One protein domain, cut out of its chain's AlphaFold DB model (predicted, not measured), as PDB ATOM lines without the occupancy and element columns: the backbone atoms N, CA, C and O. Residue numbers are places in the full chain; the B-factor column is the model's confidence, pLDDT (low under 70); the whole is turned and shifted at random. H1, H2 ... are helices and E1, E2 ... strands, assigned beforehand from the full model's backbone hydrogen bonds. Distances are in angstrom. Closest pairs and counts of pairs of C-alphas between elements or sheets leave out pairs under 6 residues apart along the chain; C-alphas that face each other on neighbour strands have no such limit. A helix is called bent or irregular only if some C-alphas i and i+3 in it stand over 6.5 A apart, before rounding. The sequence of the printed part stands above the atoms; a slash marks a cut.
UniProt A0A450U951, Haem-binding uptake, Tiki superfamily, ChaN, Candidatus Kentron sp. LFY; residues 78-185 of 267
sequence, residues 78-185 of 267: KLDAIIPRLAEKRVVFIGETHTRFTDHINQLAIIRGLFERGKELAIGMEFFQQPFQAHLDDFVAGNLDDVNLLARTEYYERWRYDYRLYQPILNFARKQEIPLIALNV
ATOM      1  N   LYS A  78      44.990  48.247  74.641       85.19
ATOM      2  CA  LYS A  78      45.829  49.205  75.369       85.19
ATOM      3  C   LYS A  78      44.964  50.303  75.987       85.19
ATOM      4  O   LYS A  78      43.879  50.594  75.484       85.19
ATOM      5  N   LEU A  79      45.482  50.956  77.023       83.94
ATOM      6  CA  LEU A  79      44.804  52.068  77.690       83.94
ATOM      7  C   LEU A  79      44.393  53.174  76.699       83.94
ATOM      8  O   LEU A  79      43.260  53.645  76.730       83.94
ATOM      9  N   ASP A  80      45.253  53.491  75.730       85.56
ATOM     10  CA  ASP A  80      44.983  54.496  74.692       85.56
ATOM     11  C   ASP A  80      43.716  54.208  73.876       85.56
ATOM     12  O   ASP A  80      43.045  55.130  73.410       85.56
ATOM     13  N   ALA A  81      43.348  52.932  73.726       90.31
ATOM     14  CA  ALA A  81      42.168  52.528  72.971       90.31
ATOM     15  C   ALA A  81      40.854  52.849  73.703       90.31
ATOM     16  O   ALA A  81      39.812  52.966  73.053       90.31
ATOM     17  N   ILE A  82      40.877  53.010  75.033       92.38
ATOM     18  CA  ILE A  82      39.678  53.368  75.805       92.38
ATOM     19  C   ILE A  82      39.507  54.881  75.964       92.38
ATOM     20  O   ILE A  82      38.376  55.340  76.116       92.38
ATOM     21  N   ILE A  83      40.585  55.666  75.853       95.12
ATOM     22  CA  ILE A  83      40.557  57.128  76.023       95.12
ATOM     23  C   ILE A  83      39.507  57.833  75.138       95.12
ATOM     24  O   ILE A  83      38.785  58.672  75.679       95.12
ATOM     25  N   PRO A  84      39.324  57.510  73.835       94.50
ATOM     26  CA  PRO A  84      38.259  58.120  73.033       94.50
ATOM     27  C   PRO A  84      36.865  57.939  73.642       94.50
ATOM     28  O   PRO A  84      36.070  58.870  73.651       94.50
ATOM     29  N   ARG A  85      36.586  56.756  74.200       94.31
ATOM     30  CA  ARG A  85      35.290  56.449  74.819       94.31
ATOM     31  C   ARG A  85      35.126  57.159  76.159       94.31
ATOM     32  O   ARG A  85      34.018  57.551  76.511       94.31
ATOM     33  N   LEU A  86      36.218  57.320  76.909       95.44
ATOM     34  CA  LEU A  86      36.223  58.097  78.150       95.44
ATOM     35  C   LEU A  86      35.981  59.587  77.875       95.44
ATOM     36  O   LEU A  86      35.253  60.227  78.622       95.44
ATOM     37  N   ALA A  87      36.508  60.116  76.769       95.25
ATOM     38  CA  ALA A  87      36.319  61.503  76.342       95.25
ATOM     39  C   ALA A  87      34.849  61.863  76.032       95.25
ATOM     40  O   ALA A  87      34.491  63.041  76.024       95.25
ATOM     41  N   GLU A  88      33.981  60.879  75.797       95.44
ATOM     42  CA  GLU A  88      32.534  61.080  75.631       95.44
ATOM     43  C   GLU A  88      31.786  61.183  76.970       95.44
ATOM     44  O   GLU A  88      30.591  61.484  76.996       95.44
ATOM     45  N   LYS A  89      32.446  60.893  78.096       96.12
ATOM     46  CA  LYS A  89      31.824  60.884  79.422       96.12
ATOM     47  C   LYS A  89      32.047  62.216  80.124       96.12
ATOM     48  O   LYS A  89      33.127  62.791  80.074       96.12
ATOM     49  N   ARG A  90      31.013  62.682  80.832       95.06
ATOM     50  CA  ARG A  90      31.108  63.851  81.725       95.06
ATOM     51  C   ARG A  90      31.887  63.555  83.002       95.06
ATOM     52  O   ARG A  90      32.459  64.466  83.579       95.06
ATOM     53  N   VAL A  91      31.828  62.306  83.459       95.69
ATOM     54  CA  VAL A  91      32.373  61.851  84.736       95.69
ATOM     55  C   VAL A  91      33.021  60.495  84.512       95.69
ATOM     56  O   VAL A  91      32.390  59.598  83.947       95.69
ATOM     57  N   VAL A  92      34.275  60.351  84.931       95.56
ATOM     58  CA  VAL A  92      35.018  59.088  84.864       95.56
ATOM     59  C   VAL A  92      35.606  58.811  86.244       95.56
ATOM     60  O   VAL A  92      36.327  59.635  86.789       95.56
ATOM     61  N   PHE A  93      35.290  57.645  86.801       95.25
ATOM     62  CA  PHE A  93      35.860  57.169  88.059       95.25
ATOM     63  C   PHE A  93      37.040  56.246  87.753       95.25
ATOM     64  O   PHE A  93      36.901  55.317  86.954       95.25
ATOM     65  N   ILE A  94      38.192  56.484  88.385       94.69
ATOM     66  CA  ILE A  94      39.401  55.669  88.200       94.69
ATOM     67  C   ILE A  94      39.800  55.064  89.547       94.69
ATOM     68  O   ILE A  94      40.405  55.736  90.377       94.69
ATOM     69  N   GLY A  95      39.440  53.798  89.759       90.56
ATOM     70  CA  GLY A  95      39.797  53.062  90.973       90.56
ATOM     71  C   GLY A  95      41.287  52.718  91.037       90.56
ATOM     72  O   GLY A  95      41.949  52.590  90.006       90.56
ATOM     73  N   GLU A  96      41.800  52.552  92.252       93.75
ATOM     74  CA  GLU A  96      43.222  52.339  92.515       93.75
ATOM     75  C   GLU A  96      43.448  51.557  93.818       93.75
ATOM     76  O   GLU A  96      42.555  51.451  94.661       93.75
ATOM     77  N   THR A  97      44.632  50.971  93.967       94.50
ATOM     78  CA  THR A  97      45.144  50.485  95.251       94.50
ATOM     79  C   THR A  97      46.173  51.487  95.763       94.50
ATOM     80  O   THR A  97      47.228  51.587  95.146       94.50
ATOM     81  N   HIS A  98      45.930  52.116  96.922       93.62
ATOM     82  CA  HIS A  98      46.683  53.284  97.434       93.62
ATOM     83  C   HIS A  98      48.207  53.184  97.465       93.62
ATOM     84  O   HIS A  98      48.893  54.193  97.584       93.62
ATOM     85  N   THR A  99      48.750  51.969  97.467       94.19
ATOM     86  CA  THR A  99      50.190  51.693  97.532       94.19
ATOM     87  C   THR A  99      50.755  51.164  96.216       94.19
ATOM     88  O   THR A  99      51.957  50.915  96.107       94.19
ATOM     89  N   ARG A 100      49.913  50.964  95.198       95.62
ATOM     90  CA  ARG A 100      50.299  50.403  93.910       95.62
ATOM     91  C   ARG A 100      50.607  51.522  92.929       95.62
ATOM     92  O   ARG A 100      49.742  52.030  92.227       95.62
ATOM     93  N   PHE A 101      51.897  51.802  92.790       93.44
ATOM     94  CA  PHE A 101      52.393  52.837  91.889       93.44
ATOM     95  C   PHE A 101      51.861  52.736  90.447       93.44
ATOM     96  O   PHE A 101      51.549  53.753  89.835       93.44
ATOM     97  N   THR A 102      51.699  51.525  89.903       94.75
ATOM     98  CA  THR A 102      51.182  51.335  88.538       94.75
ATOM     99  C   THR A 102      49.741  51.815  88.355       94.75
ATOM    100  O   THR A 102      49.403  52.255  87.258       94.75
ATOM    101  N   ASP A 103      48.912  51.798  89.402       95.88
ATOM    102  CA  ASP A 103      47.545  52.325  89.328       95.88
ATOM    103  C   ASP A 103      47.578  53.856  89.159       95.88
ATOM    104  O   ASP A 103      46.894  54.395  88.288       95.88
ATOM    105  N   HIS A 104      48.469  54.551  89.875       97.06
ATOM    106  CA  HIS A 104      48.661  56.001  89.734       97.06
ATOM    107  C   HIS A 104      49.258  56.409  88.381       97.06
ATOM    108  O   HIS A 104      48.888  57.439  87.812       97.06
ATOM    109  N   ILE A 105      50.139  55.583  87.806       95.69
ATOM    110  CA  ILE A 105      50.629  55.802  86.437       95.69
ATOM    111  C   ILE A 105      49.485  55.692  85.422       95.69
ATOM    112  O   ILE A 105      49.390  56.523  84.517       95.69
ATOM    113  N   ASN A 106      48.582  54.722  85.590       95.38
ATOM    114  CA  ASN A 106      47.406  54.587  84.729       95.38
ATOM    115  C   ASN A 106      46.447  55.779  84.882       95.38
ATOM    116  O   ASN A 106      45.945  56.282  83.876       95.38
ATOM    117  N   GLN A 107      46.232  56.270  86.108       97.31
ATOM    118  CA  GLN A 107      45.464  57.496  86.362       97.31
ATOM    119  C   GLN A 107      46.051  58.685  85.591       97.31
ATOM    120  O   GLN A 107      45.334  59.344  84.836       97.31
ATOM    121  N   LEU A 108      47.363  58.920  85.708       97.94
ATOM    122  CA  LEU A 108      48.038  60.002  84.988       97.94
ATOM    123  C   LEU A 108      47.937  59.839  83.465       97.94
ATOM    124  O   LEU A 108      47.723  60.825  82.761       97.94
ATOM    125  N   ALA A 109      48.076  58.617  82.947       97.19
ATOM    126  CA  ALA A 109      47.950  58.345  81.517       97.19
ATOM    127  C   ALA A 109      46.538  58.651  80.991       97.19
ATOM    128  O   ALA A 109      46.401  59.255  79.928       97.19
ATOM    129  N   ILE A 110      45.489  58.319  81.754       97.62
ATOM    130  CA  ILE A 110      44.108  58.678  81.404       97.62
ATOM    131  C   ILE A 110      43.924  60.196  81.412       97.62
ATOM    132  O   ILE A 110      43.407  60.748  80.442       97.62
ATOM    133  N   ILE A 111      44.369  60.873  82.475       98.19
ATOM    134  CA  ILE A 111      44.257  62.332  82.616       98.19
ATOM    135  C   ILE A 111      44.941  63.036  81.436       98.19
ATOM    136  O   ILE A 111      44.331  63.886  80.790       98.19
ATOM    137  N   ARG A 112      46.173  62.634  81.102       97.81
ATOM    138  CA  ARG A 112      46.914  63.156  79.944       97.81
ATOM    139  C   ARG A 112      46.188  62.900  78.635       97.81
ATOM    140  O   ARG A 112      45.973  63.836  77.878       97.81
ATOM    141  N   GLY A 113      45.751  61.664  78.398       96.81
ATOM    142  CA  GLY A 113      45.063  61.306  77.161       96.81
ATOM    143  C   GLY A 113      43.745  62.063  76.962       96.81
ATOM    144  O   GLY A 113      43.370  62.354  75.828       96.81
ATOM    145  N   LEU A 114      43.031  62.397  78.043       97.56
ATOM    146  CA  LEU A 114      41.842  63.249  77.983       97.56
ATOM    147  C   LEU A 114      42.211  64.716  77.719       97.56
ATOM    148  O   LEU A 114      41.598  65.345  76.857       97.56
ATOM    149  N   PHE A 115      43.222  65.237  78.414       97.31
ATOM    150  CA  PHE A 115      43.702  66.611  78.252       97.31
ATOM    151  C   PHE A 115      44.208  66.879  76.825       97.31
ATOM    152  O   PHE A 115      43.787  67.836  76.184       97.31
ATOM    153  N   GLU A 116      45.026  65.980  76.273       96.19
ATOM    154  CA  GLU A 116      45.565  66.054  74.905       96.19
ATOM    155  C   GLU A 116      44.473  66.027  73.823       96.19
ATOM    156  O   GLU A 116      44.691  66.463  72.694       96.19
ATOM    157  N   ARG A 117      43.269  65.552  74.162       95.38
ATOM    158  CA  ARG A 117      42.081  65.591  73.294       95.38
ATOM    159  C   ARG A 117      41.266  66.877  73.444       95.38
ATOM    160  O   ARG A 117      40.133  66.926  72.965       95.38
ATOM    161  N   GLY A 118      41.809  67.889  74.117       95.56
ATOM    162  CA  GLY A 118      41.169  69.186  74.319       95.56
ATOM    163  C   GLY A 118      40.000  69.141  75.300       95.56
ATOM    164  O   GLY A 118      39.067  69.928  75.170       95.56
ATOM    165  N   LYS A 119      39.992  68.191  76.246       96.56
ATOM    166  CA  LYS A 119      38.985  68.187  77.309       96.56
ATOM    167  C   LYS A 119      39.347  69.203  78.378       96.56
ATOM    168  O   LYS A 119      40.455  69.185  78.902       96.56
ATOM    169  N   GLU A 120      38.372  70.027  78.732       95.50
ATOM    170  CA  GLU A 120      38.401  70.809  79.961       95.50
ATOM    171  C   GLU A 120      38.157  69.862  81.136       95.50
ATOM    172  O   GLU A 120      37.129  69.178  81.204       95.50
ATOM    173  N   LEU A 121      39.139  69.771  82.029       96.62
ATOM    174  CA  LEU A 121      39.164  68.802  83.117       96.62
ATOM    175  C   LEU A 121      39.155  69.512  84.464       96.62
ATOM    176  O   LEU A 121      39.722  70.587  84.608       96.62
ATOM    177  N   ALA A 122      38.590  68.843  85.462       98.19
ATOM    178  CA  ALA A 122      38.948  69.019  86.863       98.19
ATOM    179  C   ALA A 122      39.251  67.638  87.456       98.19
ATOM    180  O   ALA A 122      38.579  66.658  87.118       98.19
ATOM    181  N   ILE A 123      40.258  67.548  88.323       98.62
ATOM    182  CA  ILE A 123      40.701  66.288  88.932       98.62
ATOM    183  C   ILE A 123      40.241  66.267  90.384       98.62
ATOM    184  O   ILE A 123      40.763  66.993  91.227       98.62
ATOM    185  N   GLY A 124      39.268  65.416  90.684       98.00
ATOM    186  CA  GLY A 124      38.820  65.167  92.043       98.00
ATOM    187  C   GLY A 124      39.742  64.189  92.761       98.00
ATOM    188  O   GLY A 124      40.016  63.102  92.252       98.00
ATOM    189  N   MET A 125      40.187  64.553  93.960       96.44
ATOM    190  CA  MET A 125      41.080  63.745  94.784       96.44
ATOM    191  C   MET A 125      40.423  63.398  96.120       96.44
ATOM    192  O   MET A 125      40.082  64.273  96.913       96.44
ATOM    193  N   GLU A 126      40.268  62.098  96.373       95.12
ATOM    194  CA  GLU A 126      39.636  61.553  97.583       95.12
ATOM    195  C   GLU A 126      40.434  61.820  98.867       95.12
ATOM    196  O   GLU A 126      39.894  61.862  99.965       95.12
ATOM    197  N   PHE A 127      41.740  62.002  98.756       93.31
ATOM    198  CA  PHE A 127      42.601  62.161  99.922       93.31
ATOM    199  C   PHE A 127      42.721  63.600 100.421       93.31
ATOM    200  O   PHE A 127      43.295  63.830 101.483       93.31
ATOM    201  N   PHE A 128      42.146  64.559  99.690       97.62
ATOM    202  CA  PHE A 128      41.980  65.927 100.160       97.62
ATOM    203  C   PHE A 128      40.547  66.165 100.620       97.62
ATOM    204  O   PHE A 128      39.583  65.740  99.977       97.62
ATOM    205  N   GLN A 129      40.422  66.867 101.742       97.00
ATOM    206  CA  GLN A 129      39.140  67.150 102.375       97.00
ATOM    207  C   GLN A 129      38.655  68.546 101.994       97.00
ATOM    208  O   GLN A 129      39.456  69.473 101.887       97.00
ATOM    209  N   GLN A 130      37.346  68.688 101.793       95.69
ATOM    210  CA  GLN A 130      36.687  69.899 101.300       95.69
ATOM    211  C   GLN A 130      37.113  71.195 102.017       95.69
ATOM    212  O   GLN A 130      37.329  72.187 101.317       95.69
ATOM    213  N   PRO A 131      37.317  71.231 103.356       95.38
ATOM    214  CA  PRO A 131      37.785  72.443 104.038       95.38
ATOM    215  C   PRO A 131      39.133  72.980 103.536       95.38
ATOM    216  O   PRO A 131      39.426  74.158 103.712       95.38
ATOM    217  N   PHE A 132      39.946  72.139 102.892       97.31
ATOM    218  CA  PHE A 132      41.278  72.499 102.408       97.31
ATOM    219  C   PHE A 132      41.317  72.951 100.943       97.31
ATOM    220  O   PHE A 132      42.407  73.173 100.420       97.31
ATOM    221  N   GLN A 133      40.165  73.109 100.278       98.06
ATOM    222  CA  GLN A 133      40.082  73.444  98.849       98.06
ATOM    223  C   GLN A 133      40.948  74.654  98.458       98.06
ATOM    224  O   GLN A 133      41.685  74.581  97.480       98.06
ATOM    225  N   ALA A 134      40.952  75.718  99.268       98.31
ATOM    226  CA  ALA A 134      41.744  76.918  98.990       98.31
ATOM    227  C   ALA A 134      43.252  76.630  98.845       98.31
ATOM    228  O   ALA A 134      43.929  77.247  98.031       98.31
ATOM    229  N   HIS A 135      43.790  75.652  99.581       98.62
ATOM    230  CA  HIS A 135      45.203  75.277  99.483       98.62
ATOM    231  C   HIS A 135      45.520  74.496  98.205       98.62
ATOM    232  O   HIS A 135      46.631  74.592  97.686       98.62
ATOM    233  N   LEU A 136      44.551  73.735  97.685       98.62
ATOM    234  CA  LEU A 136      44.681  73.075  96.389       98.62
ATOM    235  C   LEU A 136      44.664  74.121  95.270       98.62
ATOM    236  O   LEU A 136      45.483  74.041  94.355       98.62
ATOM    237  N   ASP A 137      43.783  75.116  95.380       98.69
ATOM    238  CA  ASP A 137      43.687  76.222  94.427       98.69
ATOM    239  C   ASP A 137      44.998  77.027  94.394       98.69
ATOM    240  O   ASP A 137      45.569  77.238  93.322       98.69
ATOM    241  N   ASP A 138      45.544  77.384  95.565       98.69
ATOM    242  CA  ASP A 138      46.835  78.075  95.682       98.69
ATOM    243  C   ASP A 138      47.995  77.250  95.106       98.69
ATOM    244  O   ASP A 138      48.904  77.798  94.475       98.69
ATOM    245  N   PHE A 139      47.979  75.928  95.301       98.69
ATOM    246  CA  PHE A 139      48.990  75.038  94.736       98.69
ATOM    247  C   PHE A 139      48.934  75.004  93.208       98.69
ATOM    248  O   PHE A 139      49.976  75.124  92.559       98.69
ATOM    249  N   VAL A 140      47.739  74.877  92.620       98.56
ATOM    250  CA  VAL A 140      47.566  74.901  91.158       98.56
ATOM    251  C   VAL A 140      47.979  76.258  90.586       98.56
ATOM    252  O   VAL A 140      48.657  76.288  89.563       98.56
ATOM    253  N   ALA A 141      47.669  77.356  91.279       98.31
ATOM    254  CA  ALA A 141      48.079  78.709  90.902       98.31
ATOM    255  C   ALA A 141      49.592  78.979  91.057       98.31
ATOM    256  O   ALA A 141      50.071  80.041  90.665       98.31
ATOM    257  N   GLY A 142      50.358  78.048  91.638       97.81
ATOM    258  CA  GLY A 142      51.796  78.204  91.872       97.81
ATOM    259  C   GLY A 142      52.156  79.065  93.088       97.81
ATOM    260  O   GLY A 142      53.335  79.340  93.306       97.81
ATOM    261  N   ASN A 143      51.171  79.450  93.903       98.25
ATOM    262  CA  ASN A 143      51.358  80.226  95.135       98.25
ATOM    263  C   ASN A 143      51.756  79.351  96.333       98.25
ATOM    264  O   ASN A 143      52.184  79.868  97.367       98.25
ATOM    265  N   LEU A 144      51.609  78.030  96.205       97.94
ATOM    266  CA  LEU A 144      51.922  77.052  97.239       97.94
ATOM    267  C   LEU A 144      52.827  75.952  96.678       97.94
ATOM    268  O   LEU A 144      52.545  75.366  95.631       97.94
ATOM    269  N   ASP A 145      53.923  75.661  97.375       98.00
ATOM    270  CA  ASP A 145      54.791  74.533  97.035       98.00
ATOM    271  C   ASP A 145      54.272  73.212  97.627       98.00
ATOM    272  O   ASP A 145      53.334  73.174  98.425       98.00
ATOM    273  N   ASP A 146      54.890  72.104  97.218       97.38
ATOM    274  CA  ASP A 146      54.516  70.766  97.666       97.38
ATOM    275  C   ASP A 146      54.617  70.621  99.198       97.38
ATOM    276  O   ASP A 146      53.744  70.026  99.819       97.38
ATOM    277  N   VAL A 147      55.648  71.191  99.834       98.06
ATOM    278  CA  VAL A 147      55.854  71.074 101.291       98.06
ATOM    279  C   VAL A 147      54.727  71.769 102.052       98.06
ATOM    280  O   VAL A 147      54.137  71.186 102.965       98.06
ATOM    281  N   ASN A 148      54.398  72.998 101.661       98.44
ATOM    282  CA  ASN A 148      53.341  73.770 102.292       98.44
ATOM    283  C   ASN A 148      51.955  73.212 101.969       98.44
ATOM    284  O   ASN A 148      51.095  73.243 102.845       98.44
ATOM    285  N   LEU A 149      51.733  72.657 100.771       98.50
ATOM    286  CA  LEU A 149      50.498  71.936 100.460       98.50
ATOM    287  C   LEU A 149      50.290  70.793 101.455       98.50
ATOM    288  O   LEU A 149      49.238  70.711 102.087       98.50
ATOM    289  N   LEU A 150      51.293  69.932 101.641       98.38
ATOM    290  CA  LEU A 150      51.176  68.778 102.536       98.38
ATOM    291  C   LEU A 150      50.947  69.185 103.991       98.38
ATOM    292  O   LEU A 150      50.143  68.555 104.674       98.38
ATOM    293  N   ALA A 151      51.617  70.244 104.451       98.44
ATOM    294  CA  ALA A 151      51.435  70.764 105.799       98.44
ATOM    295  C   ALA A 151      50.034  71.365 106.001       98.44
ATOM    296  O   ALA A 151      49.339  70.999 106.941       98.44
ATOM    297  N   ARG A 152      49.590  72.254 105.101       98.31
ATOM    298  CA  ARG A 152      48.310  72.977 105.232       98.31
ATOM    299  C   ARG A 152      47.077  72.103 105.032       98.31
ATOM    300  O   ARG A 152      45.999  72.464 105.481       98.31
ATOM    301  N   THR A 153      47.233  70.983 104.338       98.06
ATOM    302  CA  THR A 153      46.169  69.986 104.156       98.06
ATOM    303  C   THR A 153      46.244  68.844 105.164       98.06
ATOM    304  O   THR A 153      45.447  67.910 105.083       98.06
ATOM    305  N   GLU A 154      47.214  68.892 106.087       97.94
ATOM    306  CA  GLU A 154      47.450  67.855 107.097       97.94
ATOM    307  C   GLU A 154      47.573  66.453 106.464       97.94
ATOM    308  O   GLU A 154      47.130  65.438 107.010       97.94
ATOM    309  N   TYR A 155      48.174  66.391 105.270       97.56
ATOM    310  CA  TYR A 155      48.127  65.229 104.381       97.56
ATOM    311  C   TYR A 155      48.578  63.936 105.071       97.56
ATOM    312  O   TYR A 155      47.939  62.890 104.949       97.56
ATOM    313  N   TYR A 156      49.670  63.989 105.834       96.62
ATOM    314  CA  TYR A 156      50.202  62.802 106.506       96.62
ATOM    315  C   TYR A 156      49.411  62.391 107.746       96.62
ATOM    316  O   TYR A 156      49.454  61.222 108.113       96.62
ATOM    317  N   GLU A 157      48.658  63.294 108.368       95.44
ATOM    318  CA  GLU A 157      47.796  62.952 109.503       95.44
ATOM    319  C   GLU A 157      46.504  62.285 109.015       95.44
ATOM    320  O   GLU A 157      46.052  61.275 109.578       95.44
ATOM    321  N   ARG A 158      45.960  62.818 107.914       94.00
ATOM    322  CA  ARG A 158      44.651  62.459 107.358       94.00
ATOM    323  C   ARG A 158      44.707  61.316 106.344       94.00
ATOM    324  O   ARG A 158      43.868  60.421 106.412       94.00
ATOM    325  N   TRP A 159      45.693  61.300 105.445       94.75
ATOM    326  CA  TRP A 159      45.816  60.286 104.388       94.75
ATOM    327  C   TRP A 159      46.882  59.224 104.653       94.75
ATOM    328  O   TRP A 159      46.630  58.041 104.438       94.75
ATOM    329  N   ARG A 160      48.052  59.629 105.170       93.06
ATOM    330  CA  ARG A 160      49.148  58.746 105.643       93.06
ATOM    331  C   ARG A 160      49.904  57.944 104.573       93.06
ATOM    332  O   ARG A 160      50.868  57.264 104.919       93.06
ATOM    333  N   TYR A 161      49.513  58.005 103.301       95.50
ATOM    334  CA  TYR A 161      50.260  57.361 102.214       95.50
ATOM    335  C   TYR A 161      51.432  58.217 101.725       95.50
ATOM    336  O   TYR A 161      51.527  59.405 102.019       95.50
ATOM    337  N   ASP A 162      52.353  57.604 100.981       96.88
ATOM    338  CA  ASP A 162      53.499  58.303 100.401       96.88
ATOM    339  C   ASP A 162      53.044  59.278  99.307       96.88
ATOM    340  O   ASP A 162      52.534  58.866  98.262       96.88
ATOM    341  N   TYR A 163      53.275  60.574  99.520       97.19
ATOM    342  CA  TYR A 163      52.908  61.623  98.570       97.19
ATOM    343  C   TYR A 163      53.513  61.416  97.174       97.19
ATOM    344  O   TYR A 163      52.887  61.763  96.170       97.19
ATOM    345  N   ARG A 164      54.696  60.795  97.070       96.88
ATOM    346  CA  ARG A 164      55.388  60.567  95.786       96.88
ATOM    347  C   ARG A 164      54.590  59.687  94.824       96.88
ATOM    348  O   ARG A 164      54.831  59.735  93.620       96.88
ATOM    349  N   LEU A 165      53.631  58.917  95.337       96.88
ATOM    350  CA  LEU A 165      52.695  58.134  94.534       96.88
ATOM    351  C   LEU A 165      51.755  59.032  93.713       96.88
ATOM    352  O   LEU A 165      51.483  58.741  92.551       96.88
ATOM    353  N   TYR A 166      51.321  60.151  94.296       97.38
ATOM    354  CA  TYR A 166      50.343  61.077  93.716       97.38
ATOM    355  C   TYR A 166      50.994  62.311  93.089       97.38
ATOM    356  O   TYR A 166      50.416  62.937  92.198       97.38
ATOM    357  N   GLN A 167      52.214  62.650  93.514       97.62
ATOM    358  CA  GLN A 167      52.958  63.821  93.060       97.62
ATOM    359  C   GLN A 167      52.987  63.991  91.524       97.62
ATOM    360  O   GLN A 167      52.814  65.122  91.065       97.62
ATOM    361  N   PRO A 168      53.145  62.939  90.689       98.25
ATOM    362  CA  PRO A 168      53.096  63.100  89.234       98.25
ATOM    363  C   PRO A 168      51.766  63.665  88.710       98.25
ATOM    364  O   PRO A 168      51.773  64.438  87.752       98.25
ATOM    365  N   ILE A 169      50.643  63.307  89.342       98.50
ATOM    366  CA  ILE A 169      49.305  63.806  88.996       98.50
ATOM    367  C   ILE A 169      49.178  65.273  89.406       98.50
ATOM    368  O   ILE A 169      48.812  66.099  88.573       98.50
ATOM    369  N   LEU A 170      49.550  65.616  90.644       98.50
ATOM    370  CA  LEU A 170      49.480  66.995  91.140       98.50
ATOM    371  C   LEU A 170      50.382  67.938  90.336       98.50
ATOM    372  O   LEU A 170      49.960  69.022  89.944       98.50
ATOM    373  N   ASN A 171      51.603  67.508  90.019       98.44
ATOM    374  CA  ASN A 171      52.521  68.288  89.193       98.44
ATOM    375  C   ASN A 171      51.994  68.496  87.776       98.44
ATOM    376  O   ASN A 171      52.179  69.572  87.209       98.44
ATOM    377  N   PHE A 172      51.357  67.479  87.191       98.62
ATOM    378  CA  PHE A 172      50.724  67.629  85.887       98.62
ATOM    379  C   PHE A 172      49.566  68.627  85.949       98.62
ATOM    380  O   PHE A 172      49.500  69.507  85.097       98.62
ATOM    381  N   ALA A 173      48.721  68.532  86.978       98.56
ATOM    382  CA  ALA A 173      47.607  69.446  87.179       98.56
ATOM    383  C   ALA A 173      48.079  70.896  87.328       98.56
ATOM    384  O   ALA A 173      47.643  71.745  86.562       98.56
ATOM    385  N   ARG A 174      49.057  71.158  88.206       98.44
ATOM    386  CA  ARG A 174      49.674  72.485  88.369       98.44
ATOM    387  C   ARG A 174      50.268  73.005  87.061       98.44
ATOM    388  O   ARG A 174      50.009  74.133  86.671       98.44
ATOM    389  N   LYS A 175      51.042  72.178  86.348       98.38
ATOM    390  CA  LYS A 175      51.696  72.586  85.093       98.38
ATOM    391  C   LYS A 175      50.700  72.963  83.989       98.38
ATOM    392  O   LYS A 175      51.036  73.781  83.142       98.38
ATOM    393  N   GLN A 176      49.547  72.303  83.951       98.38
ATOM    394  CA  GLN A 176      48.509  72.522  82.941       98.38
ATOM    395  C   GLN A 176      47.346  73.376  83.463       98.38
ATOM    396  O   GLN A 176      46.322  73.456  82.791       98.38
ATOM    397  N   GLU A 177      47.484  73.957  84.660       97.94
ATOM    398  CA  GLU A 177      46.451  74.755  85.332       97.94
ATOM    399  C   GLU A 177      45.095  74.025  85.445       97.94
ATOM    400  O   GLU A 177      44.026  74.629  85.388       97.94
ATOM    401  N   ILE A 178      45.127  72.697  85.607       98.56
ATOM    402  CA  ILE A 178      43.929  71.870  85.778       98.56
ATOM    403  C   ILE A 178      43.465  71.986  87.237       98.56
ATOM    404  O   ILE A 178      44.235  71.628  88.136       98.56
ATOM    405  N   PRO A 179      42.211  72.400  87.497       98.62
ATOM    406  CA  PRO A 179      41.668  72.468  88.848       98.62
ATOM    407  C   PRO A 179      41.750  71.128  89.582       98.62
ATOM    408  O   PRO A 179      41.365  70.079  89.052       98.62
ATOM    409  N   LEU A 180      42.209  71.181  90.829       98.69
ATOM    410  CA  LEU A 180      42.211  70.057  91.757       98.69
ATOM    411  C   LEU A 180      41.054  70.233  92.738       98.69
ATOM    412  O   LEU A 180      40.954  71.272  93.378       98.69
ATOM    413  N   ILE A 181      40.190  69.230  92.872       98.38
ATOM    414  CA  ILE A 181      38.993  69.307  93.716       98.38
ATOM    415  C   ILE A 181      39.140  68.365  94.908       98.38
ATOM    416  O   ILE A 181      39.313  67.156  94.737       98.38
ATOM    417  N   ALA A 182      39.036  68.906  96.118       97.44
ATOM    418  CA  ALA A 182      38.995  68.133  97.348       97.44
ATOM    419  C   ALA A 182      37.617  67.473  97.489       97.44
ATOM    420  O   ALA A 182      36.602  68.151  97.654       97.44
ATOM    421  N   LEU A 183      37.561  66.145  97.379       95.38
ATOM    422  CA  LEU A 183      36.279  65.435  97.333       95.38
ATOM    423  C   LEU A 183      35.743  65.079  98.717       95.38
ATOM    424  O   LEU A 183      34.529  64.985  98.905       95.38
ATOM    425  N   ASN A 184      36.634  64.827  99.670       93.69
ATOM    426  CA  ASN A 184      36.258  64.121 100.883       93.69
ATOM    427  C   ASN A 184      35.679  65.060 101.932       93.69
ATOM    428  O   ASN A 184      36.072  66.219 102.042       93.69
ATOM    429  N   VAL A 185      34.754  64.551 102.731       92.69
ATOM    430  CA  VAL A 185      34.271  65.274 103.910       92.69
ATOM    431  C   VAL A 185      35.368  65.328 104.974       92.69
ATOM    432  O   VAL A 185      36.333  64.556 104.930       92.69
TER     433      VAL A 185
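What this domain is: This is residues 78 to 185 of the 267 residues of the protein "Haem-binding uptake, Tiki superfamily, ChaN" of Candidatus Kentron sp. LFY (UniProt A0A450U951). E1 and helix H6 lie in the middle between two helical ends: H1 and H2 at one, H3, H4 and H5 at the other. E2 pairs with E1 as a two-stranded ribbon, H3 packs on E2, and residues 91 to 98 run back along H2. The printed part has 108 residues with six named helices and two named strands, in the order H1 H2 E1 H3 H4 H5 H6 E2; the sheet has the order E1, E2 and is parallel. Its class is mixed, helices and strands. It is compact, with a radius of gyration of the C-alphas of 13.7 A and spans of 39 by 27 by 23 A.

How they stand to each other: Start at H1, residues 79 to 86, and look on to H2, residues 101 to 115: they touch at the closest C-alphas of Ile 83 and Gly 113, 6.2 A apart, at a steep tilt of 50 degrees, the same way. Next comes E1, residues 121 to 129, which bends by 85 degrees at residue 126. H3, residues 130 to 140, and H4, residues 146 to 152, form a helical hairpin: they touch at a shallow tilt of 24 degrees, opposite ways, with C-alphas of His 135 and Leu 149 closest at 6.3 A. H5, residues 155 to 158, is close to H4 but not clearly touching, with the C-alphas of Leu 150 and Tyr 156 closest at 7.2 A. H6, residues 167 to 175, touches residues 104 to 108 of H2 at a shallow tilt of 19 degrees, the same way; the C-alphas of Leu 108 and Ile 169 are closest at 5.7 A. H3 and H6 touch only at their ends, the closest C-alphas being those of Val 140 and Arg 174, 4.2 A apart. E2, residues 180 to 184, completes a strand-helix-strand unit, two parallel neighbour strands with H3, H4, H5 and H6 between them in the chain. Between E1 and E2, find N 181 and O 123 at 2.8 A and N 125 and O 181 at 2.9 A, within hydrogen-bond range. The closest C-alphas of H3 and E2 are those of Gln 130 and Ala 182, 4.9 A apart. H1 is apart from E1, for instance. In H2, H4 and H6 every O i to N i+4 pair is within hydrogen-bond range; in H1 it is 2 of 4 and in H3 4 of 7, while H5 is too short for such a pair.

Where its parts are: Find C-alpha 79 at (44.804, 52.068, 77.690), where H1 begins its 10.5 A; it is irregular, but only just, with C-alphas 81 and 84 6.8 A apart. H2 runs 21.2 A from C-alpha 101 at (52.393, 52.837, 91.889), and E1 runs 19.3 A. H3 spans 15.7 A and is irregular, with C-alphas 131 and 134 7.8 A apart. H4 spans 10.0 A, H5 5.3 A and H6 11.9 A. E2 runs 12.4 A to C-alpha 184 at (36.258, 64.121, 100.883).

The domain as a whole: The two C-alphas farthest apart are those of Ala 81 and Arg 152, at 38.7 A. The printed part has no cut. The link from H1 to H2, residues 87 to 100, is long. The mean pLDDT of the printed part is 96.3, and no printed residue is under 70.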